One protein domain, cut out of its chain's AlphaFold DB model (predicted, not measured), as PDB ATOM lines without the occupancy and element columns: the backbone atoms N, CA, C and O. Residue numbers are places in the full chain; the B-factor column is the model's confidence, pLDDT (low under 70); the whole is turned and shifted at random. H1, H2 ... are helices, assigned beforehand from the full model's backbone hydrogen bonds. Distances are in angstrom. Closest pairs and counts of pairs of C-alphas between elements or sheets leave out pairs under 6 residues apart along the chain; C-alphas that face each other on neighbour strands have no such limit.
ATOM      1  N   LYS A 377     201.187 168.105 205.067       69.38
ATOM      2  CA  LYS A 377     201.870 169.195 204.370       69.38
ATOM      3  C   LYS A 377     202.231 168.712 202.962       69.38
ATOM      4  O   LYS A 377     202.220 167.511 202.698       69.38
ATOM      5  N   SER A 378     202.553 169.649 202.072       60.53
ATOM      6  CA  SER A 378     203.030 169.393 200.702       60.53
ATOM      7  C   SER A 378     204.199 168.401 200.627       60.53
ATOM      8  O   SER A 378     204.385 167.747 199.605       60.53
ATOM      9  N   ASP A 379     204.937 168.245 201.723       66.25
ATOM     10  CA  ASP A 379     206.199 167.513 201.778       66.25
ATOM     11  C   ASP A 379     205.975 166.073 202.263       66.25
ATOM     12  O   ASP A 379     206.594 165.608 203.220       66.25
ATOM     13  N   LEU A 380     205.024 165.359 201.654       77.44
ATOM     14  CA  LEU A 380     204.831 163.950 201.980       77.44
ATOM     15  C   LEU A 380     205.974 163.120 201.391       77.44
ATOM     16  O   LEU A 380     206.057 162.947 200.176       77.44
ATOM     17  N   GLU A 381     206.848 162.592 202.243       79.56
ATOM     18  CA  GLU A 381     207.975 161.764 201.793       79.56
ATOM     19  C   GLU A 381     207.530 160.337 201.419       79.56
ATOM     20  O   GLU A 381     208.072 159.738 200.489       79.56
ATOM     21  N   ASP A 382     206.478 159.808 202.061       88.94
ATOM     22  CA  ASP A 382     206.020 158.427 201.859       88.94
ATOM     23  C   ASP A 382     204.805 158.304 200.917       88.94
ATOM     24  O   ASP A 382     203.700 157.887 201.283       88.94
ATOM     25  N   TRP A 383     205.024 158.640 199.641       89.31
ATOM     26  CA  TRP A 383     204.048 158.391 198.570       89.31
ATOM     27  C   TRP A 383     203.764 156.898 198.353       89.31
ATOM     28  O   TRP A 383     202.723 156.551 197.794       89.31
ATOM     29  N   GLY A 384     204.667 156.007 198.781       89.56
ATOM     30  CA  GLY A 384     204.502 154.558 198.661       89.56
ATOM     31  C   GLY A 384     203.399 154.032 199.570       89.56
ATOM     32  O   GLY A 384     202.500 153.327 199.111       89.56
ATOM     33  N   TRP A 385     203.435 154.415 200.846       90.31
ATOM     34  CA  TRP A 385     202.360 154.125 201.788       90.31
ATOM     35  C   TRP A 385     201.038 154.751 201.342       90.31
ATOM     36  O   TRP A 385     200.015 154.063 201.303       90.31
ATOM     37  N   LEU A 386     201.053 156.025 200.935       91.38
ATOM     38  CA  LEU A 386     199.828 156.717 200.537       91.38
ATOM     39  C   LEU A 386     199.169 156.066 199.312       91.38
ATOM     40  O   LEU A 386     197.951 155.894 199.286       91.38
ATOM     41  N   SER A 387     199.971 155.663 198.324       92.50
ATOM     42  CA  SER A 387     199.499 154.975 197.120       92.50
ATOM     43  C   SER A 387     198.760 153.672 197.443       92.50
ATOM     44  O   SER A 387     197.679 153.429 196.899       92.50
ATOM     45  N   LYS A 388     199.282 152.887 198.396       90.44
ATOM     46  CA  LYS A 388     198.638 151.666 198.907       90.44
ATOM     47  C   LYS A 388     197.316 151.969 199.595       90.44
ATOM     48  O   LYS A 388     196.285 151.424 199.216       90.44
ATOM     49  N   VAL A 389     197.321 152.903 200.547       90.88
ATOM     50  CA  VAL A 389     196.112 153.261 201.311       90.88
ATOM     51  C   VAL A 389     195.009 153.831 200.411       90.88
ATOM     52  O   VAL A 389     193.825 153.610 200.659       90.88
ATOM     53  N   LEU A 390     195.384 154.538 199.343       93.06
ATOM     54  CA  LEU A 390     194.466 155.087 198.342       93.06
ATOM     55  C   LEU A 390     194.182 154.138 197.165       93.06
ATOM     56  O   LEU A 390     193.532 154.540 196.191       93.06
ATOM     57  N   LEU A 391     194.615 152.878 197.267       92.81
ATOM     58  CA  LEU A 391     194.305 151.797 196.332       92.81
ATOM     59  C   LEU A 391     194.803 152.040 194.894       92.81
ATOM     60  O   LEU A 391     194.181 151.577 193.941       92.81
ATOM     61  N   PHE A 392     195.898 152.776 194.696       90.44
ATOM     62  CA  PHE A 392     196.471 153.004 193.358       90.44
ATOM     63  C   PHE A 392     197.282 151.812 192.837       90.44
ATOM     64  O   PHE A 392     197.413 151.635 191.619       90.44
ATOM     65  N   ASP A 393     197.768 150.959 193.737       85.44
ATOM     66  CA  ASP A 393     198.421 149.691 193.392       85.44
ATOM     67  C   ASP A 393     197.428 148.717 192.728       85.44
ATOM     68  O   ASP A 393     197.782 147.937 191.835       85.44
ATOM     69  N   LEU A 394     196.135 148.855 193.051       80.69
ATOM     70  CA  LEU A 394     195.050 148.117 192.405       80.69
ATOM     71  C   LEU A 394     194.756 148.587 190.976       80.69
ATOM     72  O   LEU A 394     193.997 147.926 190.286       80.69
ATOM     73  N   GLU A 395     195.418 149.616 190.443       78.00
ATOM     74  CA  GLU A 395     195.203 150.092 189.060       78.00
ATOM     75  C   GLU A 395     196.385 149.818 188.114       78.00
ATOM     76  O   GLU A 395     196.251 149.974 186.906       78.00
ATOM     77  N   GLY A 396     197.541 149.365 188.618       67.19
ATOM     78  CA  GLY A 396     198.710 149.092 187.770       67.19
ATOM     79  C   GLY A 396     198.476 147.954 186.767       67.19
ATOM     80  O   GLY A 396     198.229 146.822 187.193       67.19
ATOM     81  N   GLY A 397     198.537 148.269 185.468       61.09
ATOM     82  CA  GLY A 397     198.764 147.319 184.368       61.09
ATOM     83  C   GLY A 397     200.264 147.110 184.112       61.09
ATOM     84  O   GLY A 397     201.092 147.694 184.807       61.09
ATOM     85  N   GLU A 398     200.632 146.303 183.113       51.25
ATOM     86  CA  GLU A 398     202.021 145.867 182.832       51.25
ATOM     87  C   GLU A 398     203.044 146.986 182.522       51.25
ATOM     88  O   GLU A 398     204.243 146.728 182.424       51.25
ATOM     89  N   GLY A 399     202.629 148.250 182.457       55.16
ATOM     90  CA  GLY A 399     203.535 149.396 182.493       55.16
ATOM     91  C   GLY A 399     203.710 149.893 183.925       55.16
ATOM     92  O   GLY A 399     202.767 150.432 184.502       55.16
ATOM     93  N   ARG A 400     204.917 149.770 184.493       52.19
ATOM     94  CA  ARG A 400     205.313 150.316 185.810       52.19
ATOM     95  C   ARG A 400     205.291 151.856 185.861       52.19
ATOM     96  O   ARG A 400     206.269 152.474 186.274       52.19
ATOM     97  N   GLN A 401     204.205 152.517 185.473       58.59
ATOM     98  CA  GLN A 401     203.934 153.807 186.092       58.59
ATOM     99  C   GLN A 401     203.685 153.522 187.570       58.59
ATOM    100  O   GLN A 401     202.688 152.880 187.926       58.59
ATOM    101  N   ASP A 402     204.661 153.933 188.383       82.81
ATOM    102  CA  ASP A 402     204.682 153.773 189.831       82.81
ATOM    103  C   ASP A 402     203.330 154.255 190.367       82.81
ATOM    104  O   ASP A 402     202.915 155.382 190.076       82.81
ATOM    105  N   GLY A 403     202.596 153.405 191.093       87.62
ATOM    106  CA  GLY A 403     201.300 153.776 191.680       87.62
ATOM    107  C   GLY A 403     201.399 155.070 192.493       87.62
ATOM    108  O   GLY A 403     200.416 155.801 192.635       87.62
ATOM    109  N   LYS A 404     202.609 155.391 192.967       90.44
ATOM    110  CA  LYS A 404     202.986 156.656 193.597       90.44
ATOM    111  C   LYS A 404     202.747 157.879 192.719       90.44
ATOM    112  O   LYS A 404     202.207 158.858 193.215       90.44
ATOM    113  N   GLU A 405     203.090 157.833 191.435       90.50
ATOM    114  CA  GLU A 405     202.947 158.985 190.537       90.50
ATOM    115  C   GLU A 405     201.471 159.247 190.206       90.50
ATOM    116  O   GLU A 405     201.014 160.388 190.253       90.50
ATOM    117  N   ARG A 406     200.680 158.184 189.982       91.00
ATOM    118  CA  ARG A 406     199.214 158.311 189.846       91.00
ATOM    119  C   ARG A 406     198.585 158.882 191.113       91.00
ATOM    120  O   ARG A 406     197.737 159.768 191.029       91.00
ATOM    121  N   CYS A 407     199.032 158.399 192.272       93.38
ATOM    122  CA  CYS A 407     198.595 158.897 193.570       93.38
ATOM    123  C   CYS A 407     198.914 160.385 193.740       93.38
ATOM    124  O   CYS A 407     198.021 161.156 194.088       93.38
ATOM    125  N   ARG A 408     200.155 160.794 193.457       92.69
ATOM    126  CA  ARG A 408     200.601 162.188 193.528       92.69
ATOM    127  C   ARG A 408     199.746 163.089 192.646       92.69
ATOM    128  O   ARG A 408     199.111 164.007 193.160       92.69
ATOM    129  N   LYS A 409     199.645 162.766 191.356       92.88
ATOM    130  CA  LYS A 409     198.867 163.547 190.390       92.88
ATOM    131  C   LYS A 409     197.399 163.683 190.805       92.88
ATOM    132  O   LYS A 409     196.845 164.778 190.769       92.88
ATOM    133  N   TRP A 410     196.769 162.586 191.233       94.00
ATOM    134  CA  TRP A 410     195.376 162.616 191.683       94.00
ATOM    135  C   TRP A 410     195.191 163.493 192.927       94.00
ATOM    136  O   TRP A 410     194.228 164.253 192.992       94.00
ATOM    137  N   VAL A 411     196.107 163.422 193.901       93.19
ATOM    138  CA  VAL A 411     196.065 164.262 195.108       93.19
ATOM    139  C   VAL A 411     196.205 165.742 194.751       93.19
ATOM    140  O   VAL A 411     195.412 166.553 195.228       93.19
ATOM    141  N   GLU A 412     197.159 166.100 193.891       92.12
ATOM    142  CA  GLU A 412     197.360 167.479 193.427       92.12
ATOM    143  C   GLU A 412     196.120 168.026 192.710       92.12
ATOM    144  O   GLU A 412     195.649 169.124 193.013       92.12
ATOM    145  N   GLU A 413     195.536 167.240 191.800       92.25
ATOM    146  CA  GLU A 413     194.297 167.596 191.106       92.25
ATOM    147  C   GLU A 413     193.116 167.739 192.074       92.25
ATOM    148  O   GLU A 413     192.335 168.688 191.958       92.25
ATOM    149  N   PHE A 414     192.997 166.835 193.049       90.69
ATOM    150  CA  PHE A 414     191.935 166.861 194.050       90.69
ATOM    151  C   PHE A 414     192.026 168.091 194.959       90.69
ATOM    152  O   PHE A 414     191.004 168.715 195.247       90.69
ATOM    153  N   VAL A 415     193.235 168.449 195.405       89.12
ATOM    154  CA  VAL A 415     193.483 169.649 196.217       89.12
ATOM    155  C   VAL A 415     193.191 170.905 195.400       89.12
ATOM    156  O   VAL A 415     192.439 171.762 195.858       89.12
ATOM    157  N   ARG A 416     193.693 170.981 194.161       91.25
ATOM    158  CA  ARG A 416     193.459 172.121 193.264       91.25
ATOM    159  C   ARG A 416     191.979 172.334 192.948       91.25
ATOM    160  O   ARG A 416     191.563 173.469 192.797       91.25
ATOM    161  N   GLY A 417     191.188 171.266 192.847       88.62
ATOM    162  CA  GLY A 417     189.749 171.359 192.588       88.62
ATOM    163  C   GLY A 417     188.895 171.800 193.786       88.62
ATOM    164  O   GLY A 417     187.680 171.919 193.624       88.62
ATOM    165  N   ARG A 418     189.481 171.972 194.981       79.50
ATOM    166  CA  ARG A 418     188.789 172.449 196.195       79.50
ATOM    167  C   ARG A 418     189.166 173.866 196.622       79.50
ATOM    168  O   ARG A 418     188.406 174.442 197.400       79.50
ATOM    169  N   SER A 419     190.321 174.361 196.182       69.31
ATOM    170  CA  SER A 419     190.719 175.769 196.302       69.31
ATOM    171  C   SER A 419     189.914 176.624 195.337       69.31
ATOM    172  O   SER A 419     189.546 177.745 195.744       69.31
TER     173      SER A 419
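AT A GLANCE: This is residues 377 to 419 of the 419 residues of an uncharacterized protein of Microbotryum lychnidis-dioicae (strain p1A1 Lamole / MvSl-1064) (UniProt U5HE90). A short helix, H1, is set squarely against the first turns of a longer one, H2, and a wide loop, residues 390 to 402, joins them beyond the start of H2. The last part of H2 and the tail after it, residues 413 to 419, stick out at the other end. The printed part has 43 residues, with two named helices, H1 then H2, and no named strand; it is all helix, though the helices hold 21 residues, under half. It is only just compact, close to loose, with a radius of gyration of the C-alphas of 10.8 A, and elongated, spanning 34 by 20 by 14 A.

IN THESE COORDINATES: H1 is residues 383 to 389, 9.8 A long, beginning at C-alpha 383 (204.048, 158.391, 198.570). H2 is residues 403 to 416, 20.0 A long, ending at C-alpha 416 (193.459, 172.121, 193.264).

HOW THE PARTS SIT: H1 and H2 touch, H2 with residues 403 to 408 alone; the closest C-alphas, of Ser 387 and Lys 404, are 5.2 A apart. Their lines are about perpendicular, at 86 degrees. In both helices every O i to N i+4 pair is within hydrogen-bond range.

THE WHOLE: The C-alphas farthest apart, of Glu 398 and Ser 419, are 34.7 A apart. The link from H1 to H2 is long, and the printed part has no cut. Residues 377 to 379, 396 to 401 and 419 have pLDDT under 70.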